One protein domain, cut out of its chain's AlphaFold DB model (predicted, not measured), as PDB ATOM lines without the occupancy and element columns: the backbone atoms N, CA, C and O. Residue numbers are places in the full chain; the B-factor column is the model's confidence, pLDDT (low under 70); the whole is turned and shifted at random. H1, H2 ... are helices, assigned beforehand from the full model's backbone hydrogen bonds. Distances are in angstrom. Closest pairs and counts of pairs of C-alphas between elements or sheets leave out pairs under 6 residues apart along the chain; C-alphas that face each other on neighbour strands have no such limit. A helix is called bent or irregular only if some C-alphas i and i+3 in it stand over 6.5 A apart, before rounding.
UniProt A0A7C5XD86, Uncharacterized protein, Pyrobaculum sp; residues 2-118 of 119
ATOM      1  N   ASP A   2     103.405 119.307 110.329       77.44
ATOM      2  CA  ASP A   2     102.687 120.555 110.672       77.44
ATOM      3  C   ASP A   2     102.656 120.896 112.166       77.44
ATOM      4  O   ASP A   2     102.764 122.060 112.545       77.44
ATOM      5  N   ALA A   3     102.587 119.886 113.037       87.38
ATOM      6  CA  ALA A   3     102.653 120.087 114.484       87.38
ATOM      7  C   ALA A   3     103.983 120.717 114.947       87.38
ATOM      8  O   ALA A   3     103.986 121.495 115.893       87.38
ATOM      9  N   VAL A   4     105.100 120.415 114.274       91.44
ATOM     10  CA  VAL A   4     106.420 121.001 114.569       91.44
ATOM     11  C   VAL A   4     106.455 122.470 114.167       91.44
ATOM     12  O   VAL A   4     106.900 123.311 114.945       91.44
ATOM     13  N   LEU A   5     105.955 122.790 112.970       91.31
ATOM     14  CA  LEU A   5     105.867 124.175 112.518       91.31
ATOM     15  C   LEU A   5     104.930 124.978 113.427       91.31
ATOM     16  O   LEU A   5     105.266 126.089 113.825       91.31
ATOM     17  N   LYS A   6     103.793 124.399 113.826       92.69
ATOM     18  CA  LYS A   6     102.875 125.015 114.787       92.69
ATOM     19  C   LYS A   6     103.564 125.297 116.125       92.69
ATOM     20  O   LYS A   6     103.414 126.401 116.634       92.69
ATOM     21  N   GLU A   7     104.333 124.346 116.661       94.12
ATOM     22  CA  GLU A   7     105.119 124.531 117.891       94.12
ATOM     23  C   GLU A   7     106.114 125.694 117.745       94.12
ATOM     24  O   GLU A   7     106.170 126.575 118.596       94.12
ATOM     25  N   LEU A   8     106.858 125.756 116.633       94.62
ATOM     26  CA  LEU A   8     107.800 126.848 116.370       94.62
ATOM     27  C   LEU A   8     107.088 128.209 116.315       94.62
ATOM     28  O   LEU A   8     107.534 129.179 116.933       94.62
ATOM     29  N   MET A   9     105.960 128.273 115.606       95.94
ATOM     30  CA  MET A   9     105.206 129.509 115.389       95.94
ATOM     31  C   MET A   9     104.499 130.027 116.651       95.94
ATOM     32  O   MET A   9     104.205 131.220 116.722       95.94
ATOM     33  N   GLN A  10     104.295 129.208 117.688       96.31
ATOM     34  CA  GLN A  10     103.814 129.697 118.993       96.31
ATOM     35  C   GLN A  10     104.773 130.720 119.621       96.31
ATOM     36  O   GLN A  10     104.354 131.605 120.370       96.31
ATOM     37  N   HIS A  11     106.062 130.648 119.286       96.56
ATOM     38  CA  HIS A  11     107.070 131.586 119.769       96.56
ATOM     39  C   HIS A  11     107.224 132.833 118.883       96.56
ATOM     40  O   HIS A  11     108.031 133.705 119.210       96.56
ATOM     41  N   TRP A  12     106.443 132.962 117.803       97.38
ATOM     42  CA  TRP A  12     106.570 134.056 116.835       97.38
ATOM     43  C   TRP A  12     106.369 135.436 117.460       97.38
ATOM     44  O   TRP A  12     107.180 136.329 117.245       97.38
ATOM     45  N   ARG A  13     105.336 135.604 118.299       96.25
ATOM     46  CA  ARG A  13     105.063 136.879 118.984       96.25
ATOM     47  C   ARG A  13     106.274 137.355 119.792       96.25
ATOM     48  O   ARG A  13     106.712 138.485 119.633       96.25
ATOM     49  N   HIS A  14     106.861 136.452 120.574       97.06
ATOM     50  CA  HIS A  14     108.056 136.735 121.366       97.06
ATOM     51  C   HIS A  14     109.273 137.060 120.493       97.06
ATOM     52  O   HIS A  14     110.094 137.880 120.882       97.06
ATOM     53  N   PHE A  15     109.396 136.434 119.318       97.88
ATOM     54  CA  PHE A  15     110.445 136.753 118.350       97.88
ATOM     55  C   PHE A  15     110.286 138.164 117.765       97.88
ATOM     56  O   PHE A  15     111.270 138.898 117.705       97.88
ATOM     57  N   VAL A  16     109.074 138.570 117.377       97.56
ATOM     58  CA  VAL A  16     108.814 139.902 116.792       97.56
ATOM     59  C   VAL A  16     109.172 141.038 117.761       97.56
ATOM     60  O   VAL A  16     109.585 142.113 117.326       97.56
ATOM     61  N   ASP A  17     109.093 140.784 119.068       97.31
ATOM     62  CA  ASP A  17     109.452 141.751 120.107       97.31
ATOM     63  C   ASP A  17     110.970 141.863 120.367       97.31
ATOM     64  O   ASP A  17     111.400 142.744 121.120       97.31
ATOM     65  N   THR A  18     111.801 141.025 119.735       97.81
ATOM     66  CA  THR A  18     113.266 141.044 119.905       97.81
ATOM     67  C   THR A  18     113.941 142.196 119.164       97.81
ATOM     68  O   THR A  18     113.441 142.702 118.158       97.81
ATOM     69  N   ASP A  19     115.131 142.578 119.629       97.38
ATOM     70  CA  ASP A  19     115.887 143.695 119.052       97.38
ATOM     71  C   ASP A  19     116.258 143.456 117.584       97.38
ATOM     72  O   ASP A  19     116.158 144.375 116.773       97.38
ATOM     73  N   ILE A  20     116.602 142.218 117.201       97.94
ATOM     74  CA  ILE A  20     116.902 141.886 115.800       97.94
ATOM     75  C   ILE A  20     115.661 142.021 114.907       97.94
ATOM     76  O   ILE A  20     115.752 142.557 113.804       97.94
ATOM     77  N   ALA A  21     114.490 141.582 115.378       97.88
ATOM     78  CA  ALA A  21     113.251 141.681 114.613       97.88
ATOM     79  C   ALA A  21     112.818 143.143 114.441       97.88
ATOM     80  O   ALA A  21     112.344 143.529 113.373       97.88
ATOM     81  N   LYS A  22     113.044 143.980 115.460       97.94
ATOM     82  CA  LYS A  22     112.816 145.429 115.387       97.94
ATOM     83  C   LYS A  22     113.797 146.112 114.434       97.94
ATOM     84  O   LYS A  22     113.360 146.899 113.596       97.94
ATOM     85  N   ALA A  23     115.086 145.777 114.512       97.50
ATOM     86  CA  ALA A  23     116.129 146.334 113.649       97.50
ATOM     87  C   ALA A  23     115.922 145.983 112.163       97.50
ATOM     88  O   ALA A  23     116.196 146.804 111.292       97.50
ATOM     89  N   TYR A  24     115.376 144.798 111.875       97.62
ATOM     90  CA  TYR A  24     115.115 144.307 110.518       97.62
ATOM     91  C   TYR A  24     113.619 144.107 110.244       97.62
ATOM     92  O   TYR A  24     113.221 143.136 109.598       97.62
ATOM     93  N   ARG A  25     112.764 145.031 110.706       96.19
ATOM     94  CA  ARG A  25     111.297 144.904 110.597       96.19
ATOM     95  C   ARG A  25     110.812 144.617 109.169       96.19
ATOM     96  O   ARG A  25     109.888 143.826 108.992       96.19
ATOM     97  N   GLY A  26     111.454 145.206 108.154       96.75
ATOM     98  CA  GLY A  26     111.120 144.981 106.740       96.75
ATOM     99  C   GLY A  26     111.340 143.543 106.248       96.75
ATOM    100  O   GLY A  26     110.753 143.134 105.247       96.75
ATOM    101  N   GLU A  27     112.137 142.753 106.968       98.19
ATOM    102  CA  GLU A  27     112.446 141.362 106.631       98.19
ATOM    103  C   GLU A  27     111.602 140.349 107.409       98.19
ATOM    104  O   GLU A  27     111.534 139.191 107.007       98.19
ATOM    105  N   VAL A  28     110.904 140.758 108.473       97.81
ATOM    106  CA  VAL A  28     110.137 139.844 109.342       97.81
ATOM    107  C   VAL A  28     109.058 139.082 108.565       97.81
ATOM    108  O   VAL A  28     108.924 137.871 108.724       97.81
ATOM    109  N   VAL A  29     108.324 139.756 107.674       97.00
ATOM    110  CA  VAL A  29     107.268 139.116 106.862       97.00
ATOM    111  C   VAL A  29     107.856 138.135 105.843       97.00
ATOM    112  O   VAL A  29     107.289 137.071 105.600       97.00
ATOM    113  N   LYS A  30     109.008 138.469 105.249       98.06
ATOM    114  CA  LYS A  30     109.710 137.583 104.306       98.06
ATOM    115  C   LYS A  30     110.255 136.358 105.032       98.06
ATOM    116  O   LYS A  30     110.108 135.241 104.545       98.06
ATOM    117  N   PHE A  31     110.804 136.570 106.225       98.12
ATOM    118  CA  PHE A  31     111.271 135.503 107.093       98.12
ATOM    119  C   PHE A  31     110.135 134.574 107.522       98.12
ATOM    120  O   PHE A  31     110.336 133.367 107.529       98.12
ATOM    121  N   GLU A  32     108.932 135.081 107.808       97.56
ATOM    122  CA  GLU A  32     107.796 134.214 108.148       97.56
ATOM    123  C   GLU A  32     107.473 133.228 107.022       97.56
ATOM    124  O   GLU A  32     107.342 132.026 107.258       97.56
ATOM    125  N   ARG A  33     107.377 133.729 105.783       96.88
ATOM    126  CA  ARG A  33     107.132 132.890 104.599       96.88
ATOM    127  C   ARG A  33     108.251 131.875 104.422       96.88
ATOM    128  O   ARG A  33     107.992 130.682 104.314       96.88
ATOM    129  N   TRP A  34     109.489 132.343 104.531       96.56
ATOM    130  CA  TRP A  34     110.662 131.491 104.450       96.56
ATOM    131  C   TRP A  34     110.684 130.404 105.536       96.56
ATOM    132  O   TRP A  34     111.028 129.267 105.243       96.56
ATOM    133  N   VAL A  35     110.271 130.686 106.777       95.75
ATOM    134  CA  VAL A  35     110.175 129.670 107.844       95.75
ATOM    135  C   VAL A  35     109.124 128.615 107.504       95.75
ATOM    136  O   VAL A  35     109.341 127.434 107.776       95.75
ATOM    137  N   ARG A  36     108.002 129.008 106.896       93.94
ATOM    138  CA  ARG A  36     106.958 128.067 106.466       93.94
ATOM    139  C   ARG A  36     107.435 127.158 105.331       93.94
ATOM    140  O   ARG A  36     107.053 125.994 105.309       93.94
ATOM    141  N   GLU A  37     108.285 127.668 104.446       92.94
ATOM    142  CA  GLU A  37     108.847 126.924 103.311       92.94
ATOM    143  C   GLU A  37     110.051 126.053 103.714       92.94
ATOM    144  O   GLU A  37     110.136 124.884 103.343       92.94
ATOM    145  N   MET A  38     110.971 126.600 104.510       92.69
ATOM    146  CA  MET A  38     112.306 126.033 104.754       92.69
ATOM    147  C   MET A  38     112.514 125.533 106.183       92.69
ATOM    148  O   MET A  38     113.406 124.721 106.439       92.69
ATOM    149  N   GLY A  39     111.718 126.012 107.142       91.06
ATOM    150  CA  GLY A  39     111.934 125.750 108.565       91.06
ATOM    151  C   GLY A  39     111.859 124.266 108.912       91.06
ATOM    152  O   GLY A  39     112.688 123.773 109.677       91.06
ATOM    153  N   LEU A  40     110.927 123.529 108.302       92.81
ATOM    154  CA  LEU A  40     110.812 122.081 108.492       92.81
ATOM    155  C   LEU A  40     112.036 121.328 107.961       92.81
ATOM    156  O   LEU A  40     112.552 120.458 108.661       92.81
ATOM    157  N   SER A  41     112.535 121.695 106.778       94.69
ATOM    158  CA  SER A  41     113.731 121.092 106.181       94.69
ATOM    159  C   SER A  41     114.970 121.338 107.042       94.69
ATOM    160  O   SER A  41     115.725 120.412 107.329       94.69
ATOM    161  N   LEU A  42     115.146 122.561 107.553       95.88
ATOM    162  CA  LEU A  42     116.257 122.889 108.452       95.88
ATOM    163  C   LEU A  42     116.189 122.123 109.774       95.88
ATOM    164  O   LEU A  42     117.207 121.627 110.255       95.88
ATOM    165  N   LEU A  43     115.001 122.006 110.367       96.12
ATOM    166  CA  LEU A  43     114.817 121.249 111.604       96.12
ATOM    167  C   LEU A  43     115.030 119.745 111.390       96.12
ATOM    168  O   LEU A  43     115.618 119.091 112.252       96.12
ATOM    169  N   ALA A  44     114.615 119.208 110.242       95.75
ATOM    170  CA  ALA A  44     114.867 117.821 109.865       95.75
ATOM    171  C   ALA A  44     116.369 117.550 109.706       95.75
ATOM    172  O   ALA A  44     116.882 116.619 110.326       95.75
ATOM    173  N   LEU A  45     117.099 118.410 108.987       97.06
ATOM    174  CA  LEU A  45     118.560 118.310 108.881       97.06
ATOM    175  C   LEU A  45     119.231 118.411 110.256       97.06
ATOM    176  O   LEU A  45     120.179 117.681 110.547       97.06
ATOM    177  N   ARG A  46     118.721 119.272 111.147       96.69
ATOM    178  CA  ARG A  46     119.243 119.371 112.513       96.69
ATOM    179  C   ARG A  46     119.040 118.082 113.311       96.69
ATOM    180  O   ARG A  46     119.929 117.720 114.088       96.69
ATOM    181  N   ALA A  47     117.892 117.425 113.159       97.12
ATOM    182  CA  ALA A  47     117.618 116.135 113.785       97.12
ATOM    183  C   ALA A  47     118.517 115.037 113.205       97.12
ATOM    184  O   ALA A  47     119.142 114.306 113.969       97.12
ATOM    185  N   GLN A  48     118.676 114.990 111.882       97.06
ATOM    186  CA  GLN A  48     119.563 114.040 111.214       97.06
ATOM    187  C   GLN A  48     121.003 114.140 111.740       97.06
ATOM    188  O   GLN A  48     121.579 113.137 112.145       97.06
ATOM    189  N   GLU A  49     121.562 115.344 111.852       96.69
ATOM    190  CA  GLU A  49     122.919 115.510 112.389       96.69
ATOM    191  C   GLU A  49     123.057 115.101 113.855       96.69
ATOM    192  O   GLU A  49     124.126 114.675 114.290       96.69
ATOM    193  N   ALA A  50     121.998 115.259 114.653       96.50
ATOM    194  CA  ALA A  50     121.999 114.730 116.011       96.50
ATOM    195  C   ALA A  50     121.972 113.201 116.012       96.50
ATOM    196  O   ALA A  50     122.671 112.601 116.827       96.50
ATOM    197  N   ALA A  51     121.205 112.581 115.114       97.38
ATOM    198  CA  ALA A  51     121.148 111.131 114.966       97.38
ATOM    199  C   ALA A  51     122.507 110.559 114.534       97.38
ATOM    200  O   ALA A  51     122.990 109.610 115.145       97.38
ATOM    201  N   GLU A  52     123.171 111.195 113.563       96.81
ATOM    202  CA  GLU A  52     124.525 110.844 113.102       96.81
ATOM    203  C   GLU A  52     125.569 110.949 114.225       96.81
ATOM    204  O   GLU A  52     126.520 110.173 114.276       96.81
ATOM    205  N   LYS A  53     125.366 111.866 115.176       95.88
ATOM    206  CA  LYS A  53     126.191 112.008 116.388       95.88
ATOM    207  C   LYS A  53     125.779 111.072 117.531       95.88
ATOM    208  O   LYS A  53     126.261 111.234 118.650       95.88
ATOM    209  N   GLY A  54     124.882 110.122 117.274       96.12
ATOM    210  CA  GLY A  54     124.471 109.101 118.233       96.12
ATOM    211  C   GLY A  54     123.346 109.513 119.183       96.12
ATOM    212  O   GLY A  54     123.157 108.857 120.202       96.12
ATOM    213  N   ASN A  55     122.583 110.578 118.900       97.12
ATOM    214  CA  ASN A  55     121.413 110.912 119.715       97.12
ATOM    215  C   ASN A  55     120.258 109.930 119.423       97.12
ATOM    216  O   ASN A  55     119.698 109.973 118.322       97.12
ATOM    217  N   PRO A  56     119.842 109.094 120.394       95.81
ATOM    218  CA  PRO A  56     118.829 108.067 120.157       95.81
ATOM    219  C   PRO A  56     117.449 108.673 119.888       95.81
ATOM    220  O   PRO A  56     116.729 108.205 119.018       95.81
ATOM    221  N   VAL A  57     117.098 109.782 120.552       96.50
ATOM    222  CA  VAL A  57     115.809 110.459 120.332       96.50
ATOM    223  C   VAL A  57     115.751 111.065 118.935       96.50
ATOM    224  O   VAL A  57     114.716 111.008 118.289       96.50
ATOM    225  N   ALA A  58     116.850 111.629 118.439       96.31
ATOM    226  CA  ALA A  58     116.888 112.181 117.091       96.31
ATOM    227  C   ALA A  58     116.808 111.093 116.007       96.31
ATOM    228  O   ALA A  58     116.208 111.336 114.963       96.31
ATOM    229  N   ARG A  59     117.387 109.911 116.262       95.88
ATOM    230  CA  ARG A  59     117.348 108.756 115.354       95.88
ATOM    231  C   ARG A  59     115.972 108.094 115.333       95.88
ATOM    232  O   ARG A  59     115.407 107.896 114.264       95.88
ATOM    233  N   ASP A  60     115.444 107.782 116.512       96.81
ATOM    234  CA  ASP A  60     114.263 106.932 116.666       96.81
ATOM    235  C   ASP A  60     112.964 107.771 116.692       96.81
ATOM    236  O   ASP A  60     111.906 107.306 116.272       96.81
ATOM    237  N   TYR A  61     113.041 109.042 117.118       96.44
ATOM    238  CA  TYR A  61     111.900 109.959 117.285       96.44
ATOM    239  C   TYR A  61     112.214 111.409 116.839       96.44
ATOM    240  O   TYR A  61     112.082 112.355 117.629       96.44
ATOM    241  N   PRO A  62     112.593 111.646 115.568       95.19
ATOM    242  CA  PRO A  62     113.087 112.947 115.100       95.19
ATOM    243  C   PRO A  62     112.113 114.108 115.351       95.19
ATOM    244  O   PRO A  62     112.530 115.207 115.715       95.19
ATOM    245  N   SER A  63     110.802 113.876 115.232       95.06
ATOM    246  CA  SER A  63     109.794 114.908 115.522       95.06
ATOM    247  C   SER A  63     109.773 115.322 116.999       95.06
ATOM    248  O   SER A  63     109.640 116.509 117.293       95.06
ATOM    249  N   GLU A  64     109.931 114.379 117.931       95.75
ATOM    250  CA  GLU A  64     109.968 114.677 119.369       95.75
ATOM    251  C   GLU A  64     111.287 115.337 119.769       95.75
ATOM    252  O   GLU A  64     111.294 116.281 120.563       95.75
ATOM    253  N   TYR A  65     112.395 114.930 119.142       97.06
ATOM    254  CA  TYR A  65     113.666 115.636 119.270       97.06
ATOM    255  C   TYR A  65     113.525 117.115 118.887       97.06
ATOM    256  O   TYR A  65     113.927 117.998 119.651       97.06
ATOM    257  N   ILE A  66     112.913 117.387 117.730       96.94
ATOM    258  CA  ILE A  66     112.704 118.746 117.228       96.94
ATOM    259  C   ILE A  66     111.775 119.541 118.153       96.94
ATOM    260  O   ILE A  66     112.110 120.664 118.524       96.94
ATOM    261  N   LYS A  67     110.638 118.978 118.580       96.00
ATOM    262  CA  LYS A  67     109.751 119.650 119.547       96.00
ATOM    263  C   LYS A  67     110.488 119.971 120.845       96.00
ATOM    264  O   LYS A  67     110.370 121.075 121.364       96.00
ATOM    265  N   GLY A  68     111.303 119.043 121.347       95.69
ATOM    266  CA  GLY A  68     112.144 119.268 122.520       95.69
ATOM    267  C   GLY A  68     113.162 120.394 122.315       95.69
ATOM    268  O   GLY A  68     113.363 121.210 123.216       95.69
ATOM    269  N   LEU A  69     113.782 120.474 121.133       95.69
ATOM    270  CA  LEU A  69     114.668 121.577 120.751       95.69
ATOM    271  C   LEU A  69     113.922 122.920 120.769       95.69
ATOM    272  O   LEU A  69     114.408 123.874 121.378       95.69
ATOM    273  N   ILE A  70     112.733 122.972 120.160       96.19
ATOM    274  CA  ILE A  70     111.888 124.173 120.106       96.19
ATOM    275  C   ILE A  70     111.468 124.597 121.512       96.19
ATOM    276  O   ILE A  70     111.675 125.749 121.867       96.19
ATOM    277  N   ARG A  71     110.974 123.688 122.357       95.19
ATOM    278  CA  ARG A  71     110.526 124.018 123.722       95.19
ATOM    279  C   ARG A  71     111.636 124.584 124.600       95.19
ATOM    280  O   ARG A  71     111.395 125.507 125.371       95.19
ATOM    281  N   ARG A  72     112.856 124.046 124.485       94.88
ATOM    282  CA  ARG A  72     114.020 124.539 125.242       94.88
ATOM    283  C   ARG A  72     114.542 125.868 124.702       94.88
ATOM    284  O   ARG A  72     114.954 126.723 125.480       94.88
ATOM    285  N   GLY A  73     114.567 126.032 123.380       94.38
ATOM    286  CA  GLY A  73     115.084 127.241 122.744       94.38
ATOM    287  C   GLY A  73     114.071 128.388 122.671       94.38
ATOM    288  O   GLY A  73     114.466 129.549 122.673       94.38
ATOM    289  N   GLN A  74     112.775 128.086 122.656       95.88
ATOM    290  CA  GLN A  74     111.672 129.036 122.515       95.88
ATOM    291  C   GLN A  74     111.929 130.019 121.355       95.88
ATOM    292  O   GLN A  74     112.405 129.631 120.284       95.88
ATOM    293  N   ALA A  75     111.696 131.318 121.572       96.50
ATOM    294  CA  ALA A  75     111.952 132.370 120.588       96.50
ATOM    295  C   ALA A  75     113.424 132.467 120.150       96.50
ATOM    296  O   ALA A  75     113.700 132.974 119.067       96.50
ATOM    297  N   LYS A  76     114.378 131.949 120.938       97.31
ATOM    298  CA  LYS A  76     115.813 131.994 120.603       97.31
ATOM    299  C   LYS A  76     116.131 131.188 119.343       97.31
ATOM    300  O   LYS A  76     117.043 131.556 118.607       97.31
ATOM    301  N   ILE A  77     115.355 130.133 119.065       97.12
ATOM    302  CA  ILE A  77     115.447 129.382 117.805       97.12
ATOM    303  C   ILE A  77     115.140 130.309 116.629       97.12
ATOM    304  O   ILE A  77     115.954 130.421 115.719       97.12
ATOM    305  N   LEU A  78     114.019 131.034 116.691       97.75
ATOM    306  CA  LEU A  78     113.626 131.990 115.654       97.75
ATOM    307  C   LEU A  78     114.629 133.140 115.522       97.75
ATOM    308  O   LEU A  78     114.961 133.506 114.402       97.75
ATOM    309  N   VAL A  79     115.170 133.656 116.631       98.31
ATOM    310  CA  VAL A  79     116.228 134.685 116.608       98.31
ATOM    311  C   VAL A  79     117.445 134.204 115.825       98.31
ATOM    312  O   VAL A  79     117.890 134.881 114.901       98.31
ATOM    313  N   ASN A  80     117.975 133.024 116.152       98.12
ATOM    314  CA  ASN A  80     119.186 132.526 115.506       98.12
ATOM    315  C   ASN A  80     118.935 132.024 114.076       98.12
ATOM    316  O   ASN A  80     119.825 132.149 113.234       98.12
ATOM    317  N   MET A  81     117.735 131.518 113.774       97.81
ATOM    318  CA  MET A  81     117.315 131.223 112.401       97.81
ATOM    319  C   MET A  81     117.172 132.503 111.573       97.81
ATOM    320  O   MET A  81     117.625 132.530 110.434       97.81
ATOM    321  N   PHE A  82     116.605 133.575 112.135       98.44
ATOM    322  CA  PHE A  82     116.475 134.863 111.453       98.44
ATOM    323  C   PHE A  82     117.837 135.499 111.203       98.44
ATOM    324  O   PHE A  82     118.119 135.949 110.098       98.44
ATOM    325  N   ALA A  83     118.726 135.453 112.193       98.44
ATOM    326  CA  ALA A  83     120.104 135.894 112.046       98.44
ATOM    327  C   ALA A  83     120.817 135.139 110.904       98.44
ATOM    328  O   ALA A  83     121.475 135.754 110.065       98.44
ATOM    329  N   ALA A  84     120.640 133.816 110.818       98.19
ATOM    330  CA  ALA A  84     121.190 133.015 109.727       98.19
ATOM    331  C   ALA A  84     120.539 133.335 108.369       98.19
ATOM    332  O   ALA A  84     121.250 133.429 107.371       98.19
ATOM    333  N   TYR A  85     119.223 133.568 108.337       98.06
ATOM    334  CA  TYR A  85     118.499 134.043 107.156       98.06
ATOM    335  C   TYR A  85     119.075 135.374 106.650       98.06
ATOM    336  O   TYR A  85     119.406 135.481 105.473       98.06
ATOM    337  N   LEU A  86     119.281 136.363 107.526       98.44
ATOM    338  CA  LEU A  86     119.837 137.669 107.147       98.44
ATOM    339  C   LEU A  86     121.236 137.538 106.534       98.44
ATOM    340  O   LEU A  86     121.533 138.189 105.532       98.44
ATOM    341  N   VAL A  87     122.074 136.666 107.098       98.12
ATOM    342  CA  VAL A  87     123.407 136.372 106.551       98.12
ATOM    343  C   VAL A  87     123.313 135.668 105.202       98.12
ATOM    344  O   VAL A  87     123.991 136.064 104.260       98.12
ATOM    345  N   HIS A  88     122.450 134.660 105.078       96.75
ATOM    346  CA  HIS A  88     122.245 133.934 103.825       96.75
ATOM    347  C   HIS A  88     121.725 134.845 102.699       96.75
ATOM    348  O   HIS A  88     122.066 134.652 101.538       96.75
ATOM    349  N   ARG A  89     120.951 135.882 103.042       96.31
ATOM    350  CA  ARG A  89     120.453 136.906 102.107       96.31
ATOM    351  C   ARG A  89     121.438 138.052 101.846       96.31
ATOM    352  O   ARG A  89     121.096 138.964 101.102       96.31
ATOM    353  N   GLY A  90     122.625 138.040 102.459       97.06
ATOM    354  CA  GLY A  90     123.636 139.091 102.299       97.06
ATOM    355  C   GLY A  90     123.289 140.427 102.970       97.06
ATOM    356  O   GLY A  90     123.914 141.438 102.671       97.06
ATOM    357  N   LEU A  91     122.306 140.450 103.877       97.56
ATOM    358  CA  LEU A  91     121.825 141.670 104.546       97.56
ATOM    359  C   LEU A  91     122.634 142.032 105.797       97.56
ATOM    360  O   LEU A  91     122.579 143.162 106.280       97.56
ATOM    361  N   ALA A  92     123.361 141.065 106.350       97.44
ATOM    362  CA  ALA A  92     124.251 141.248 107.484       97.44
ATOM    363  C   ALA A  92     125.377 140.213 107.436       97.44
ATOM    364  O   ALA A  92     125.253 139.166 106.804       97.44
ATOM    365  N   THR A  93     126.472 140.465 108.149       97.81
ATOM    366  CA  THR A  93     127.500 139.443 108.377       97.81
ATOM    367  C   THR A  93     127.286 138.771 109.728       97.81
ATOM    368  O   THR A  93     126.789 139.387 110.674       97.81
ATOM    369  N   GLN A  94     127.711 137.508 109.854       96.81
ATOM    370  CA  GLN A  94     127.661 136.787 111.131       96.81
ATOM    371  C   GLN A  94     128.402 137.556 112.236       96.81
ATOM    372  O   GLN A  94     127.902 137.668 113.353       96.81
ATOM    373  N   TYR A  95     129.569 138.129 111.916       97.00
ATOM    374  CA  TYR A  95     130.344 138.943 112.851       97.00
ATOM    375  C   TYR A  95     129.558 140.163 113.340       97.00
ATOM    376  O   TYR A  95     129.506 140.418 114.541       97.00
ATOM    377  N   TRP A  96     128.912 140.895 112.428       97.75
ATOM    378  CA  TRP A  96     128.144 142.084 112.785       97.75
ATOM    379  C   TRP A  96     126.969 141.745 113.710       97.75
ATOM    380  O   TRP A  96     126.764 142.435 114.708       97.75
ATOM    381  N   LEU A  97     126.246 140.654 113.439       97.88
ATOM    382  CA  LEU A  97     125.125 140.217 114.277       97.88
ATOM    383  C   LEU A  97     125.581 139.807 115.682       97.88
ATOM    384  O   LEU A  97     124.946 140.179 116.665       97.88
ATOM    385  N   ILE A  98     126.709 139.100 115.794       96.31
ATOM    386  CA  ILE A  98     127.285 138.720 117.093       96.31
ATOM    387  C   ILE A  98     127.745 139.964 117.861       96.31
ATOM    388  O   ILE A  98     127.382 140.135 119.025       96.31
ATOM    389  N   LYS A  99     128.502 140.857 117.209       97.19
ATOM    390  CA  LYS A  99     129.029 142.085 117.822       97.19
ATOM    391  C   LYS A  99     127.915 142.975 118.377       97.19
ATOM    392  O   LYS A  99     128.068 143.532 119.460       97.19
ATOM    393  N   ASN A 100     126.795 143.073 117.663       97.12
ATOM    394  CA  ASN A 100     125.639 143.881 118.059       97.12
ATOM    395  C   ASN A 100     124.608 143.112 118.906       97.12
ATOM    396  O   ASN A 100     123.512 143.614 119.124       97.12
ATOM    397  N   LYS A 101     124.941 141.911 119.404       95.81
ATOM    398  CA  LYS A 101     124.066 141.087 120.261       95.81
ATOM    399  C   LYS A 101     122.711 140.731 119.624       95.81
ATOM    400  O   LYS A 101     121.742 140.461 120.324       95.81
ATOM    401  N   PHE A 102     122.660 140.626 118.297       97.19
ATOM    402  CA  PHE A 102     121.499 140.154 117.535       97.19
ATOM    403  C   PHE A 102     121.456 138.626 117.396       97.19
ATOM    404  O   PHE A 102     120.934 138.078 116.433       97.19
ATOM    405  N   VAL A 103     122.025 137.914 118.358       95.94
ATOM    406  CA  VAL A 103     121.976 136.455 118.442       95.94
ATOM    407  C   VAL A 103     121.570 136.072 119.853       95.94
ATOM    408  O   VAL A 103     121.841 136.794 120.811       95.94
ATOM    409  N   ALA A 104     120.927 134.923 119.992       93.69
ATOM    410  CA  ALA A 104     120.503 134.396 121.274       93.69
ATOM    411  C   ALA A 104     121.346 133.183 121.690       93.69
ATOM    412  O   ALA A 104     121.939 132.491 120.860       93.69
ATOM    413  N   GLY A 105     121.366 132.885 122.990       88.12
ATOM    414  CA  GLY A 105     121.878 131.603 123.484       88.12
ATOM    415  C   GLY A 105     121.021 130.418 123.011       88.12
ATOM    416  O   GLY A 105     119.866 130.592 122.626       88.12
ATOM    417  N   GLY A 106     121.561 129.200 123.077       88.50
ATOM    418  CA  GLY A 106     120.893 127.982 122.596       88.50
ATOM    419  C   GLY A 106     121.457 127.506 121.258       88.50
ATOM    420  O   GLY A 106     122.672 127.503 121.070       88.50
ATOM    421  N   GLU A 107     120.592 127.076 120.333       91.62
ATOM    422  CA  GLU A 107     121.036 126.571 119.028       91.62
ATOM    423  C   GLU A 107     121.628 127.714 118.193       91.62
ATOM    424  O   GLU A 107     120.915 128.637 117.796       91.62
ATOM    425  N   SER A 108     122.943 127.672 117.984       93.75
ATOM    426  CA  SER A 108     123.729 128.806 117.489       93.75
ATOM    427  C   SER A 108     123.392 129.214 116.050       93.75
ATOM    428  O   SER A 108     123.017 128.380 115.225       93.75
ATOM    429  N   ILE A 109     123.642 130.485 115.704       95.94
ATOM    430  CA  ILE A 109     123.600 130.959 114.306       95.94
ATOM    431  C   ILE A 109     124.495 130.108 113.385       95.94
ATOM    432  O   ILE A 109     124.113 129.807 112.256       95.94
ATOM    433  N   ALA A 110     125.659 129.664 113.876       95.38
ATOM    434  CA  ALA A 110     126.594 128.843 113.111       95.38
ATOM    435  C   ALA A 110     125.992 127.481 112.735       95.38
ATOM    436  O   ALA A 110     126.242 126.987 111.635       95.38
ATOM    437  N   THR A 111     125.167 126.898 113.611       96.38
ATOM    438  CA  THR A 111     124.416 125.682 113.289       96.38
ATOM    439  C   THR A 111     123.511 125.938 112.088       96.38
ATOM    440  O   THR A 111     123.636 125.244 111.084       96.38
ATOM    441  N   TRP A 112     122.642 126.947 112.154       96.88
ATOM    442  CA  TRP A 112     121.674 127.222 111.089       96.88
ATOM    443  C   TRP A 112     122.339 127.585 109.764       96.88
ATOM    444  O   TRP A 112     121.923 127.086 108.725       96.88
ATOM    445  N   LEU A 113     123.419 128.372 109.791       96.88
ATOM    446  CA  LEU A 113     124.202 128.686 108.592       96.88
ATOM    447  C   LEU A 113     124.805 127.445 107.943       96.88
ATOM    448  O   LEU A 113     124.822 127.328 106.722       96.88
ATOM    449  N   ARG A 114     125.313 126.511 108.748       96.50
ATOM    450  CA  ARG A 114     125.873 125.259 108.243       96.50
ATOM    451  C   ARG A 114     124.795 124.356 107.648       96.50
ATOM    452  O   ARG A 114     125.051 123.744 106.619       96.50
ATOM    453  N   LEU A 115     123.611 124.302 108.259       96.81
ATOM    454  CA  LEU A 115     122.463 123.569 107.717       96.81
ATOM    455  C   LEU A 115     121.951 124.196 106.420       96.81
ATOM    456  O   LEU A 115     121.645 123.476 105.482       96.81
ATOM    457  N   LEU A 116     121.934 125.527 106.336       95.38
ATOM    458  CA  LEU A 116     121.541 126.247 105.128       95.38
ATOM    459  C   LEU A 116     122.451 125.980 103.934       95.38
ATOM    460  O   LEU A 116     121.986 126.042 102.811       95.38
ATOM    461  N   LYS A 117     123.727 125.660 104.159       94.06
ATOM    462  CA  LYS A 117     124.654 125.261 103.087       94.06
ATOM    463  C   LYS A 117     124.388 123.857 102.535       94.06
ATOM    464  O   LYS A 117     125.033 123.471 101.568       94.06
ATOM    465  N   LYS A 118     123.527 123.071 103.190       94.00
ATOM    466  CA  LYS A 118     123.139 121.720 102.760       94.00
ATOM    467  C   LYS A 118     121.837 121.706 101.955       94.00
ATOM    468  O   LYS A 118     121.429 120.630 101.529       94.00
TER     469      LYS A 118
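What this domain is: This is residues 2 to 118 of the 119 residues of an uncharacterized protein of Pyrobaculum sp (UniProt A0A7C5XD86). H7 passes through the middle of a compact body of helices, with H2 and H8 at its two ends and H9 crossing it. The long, bent H4 runs along the body to one end, where H5 and H6 make a corner and H6 comes back side by side with H1. The printed part has 117 residues with nine named helices, H1 to H9 in order, and no named strand: the class is all helix, with mostly crossed packing. The radius of gyration of the C-alphas is 13.5 A, and the spans of 39 by 26 by 23 A are only just elongated.

Where its parts are: H1 is residues 2 to 10, from C-alpha 2 at (102.687, 120.555, 110.672); H2 is 12 to 16 and H3 19 to 23. H4, residues 25 to 52, was assigned as one helix by its hydrogen bonds but is bent, with C-alphas 37 and 40 7.4 A apart. Its arms are H4a, 25 to 37, 19.6 A long and irregular, with C-alphas 26 and 29 7.0 A apart, and H4b, 40 to 52, 18.3 A long. H5 is 56 to 60, H6 62 to 73 at 16.3 A, H7 75 to 88 at 19.7 A, H8 94 to 99, and H9 109 to 116, ending at C-alpha 116 (121.541, 126.247, 105.128).

How they stand to each other: H7 touches H9 at a steep tilt of 61 degrees, closest at C-alphas 80 and 109, 4.8 A. Its residues 75 to 79 touch H2, C-alphas 15 and 75 being closest at 5.1 A; residues 83 to 87 touch H8, closest at C-alphas 87 and 94, 6.3 A. H3 and H7 only just touch, with 3 pairs of C-alphas within 8 A, closest at Ile 20 and Val 79, 7.3 A. H4a and H7 are close but not clearly touching, C-alphas 31 and 82 being 6.8 A apart. H4b touches H5, closest at C-alphas 51 and 59, 4.5 A, and is about perpendicular to H6 at 76 degrees. H5 and H6 touch only at the corner, closest at C-alphas 58 and 65, 5.2 A. H1 and H6 touch at a shallow tilt of 1 degree, the same way, closest at C-alphas 4 and 67, 6.1 A. Every O i to N i+4 pair is within hydrogen-bond range in H1, H2, H3, H4b and H5 to H9; in H4a 7 of 9 are.

The domain as a whole: The C-alphas farthest apart, those of Gly 26 and Pro 56, are 40.0 A apart. The printed part has no cut; the link H8 to H9 is short, the others tight. No printed residue is under 70 in pLDDT.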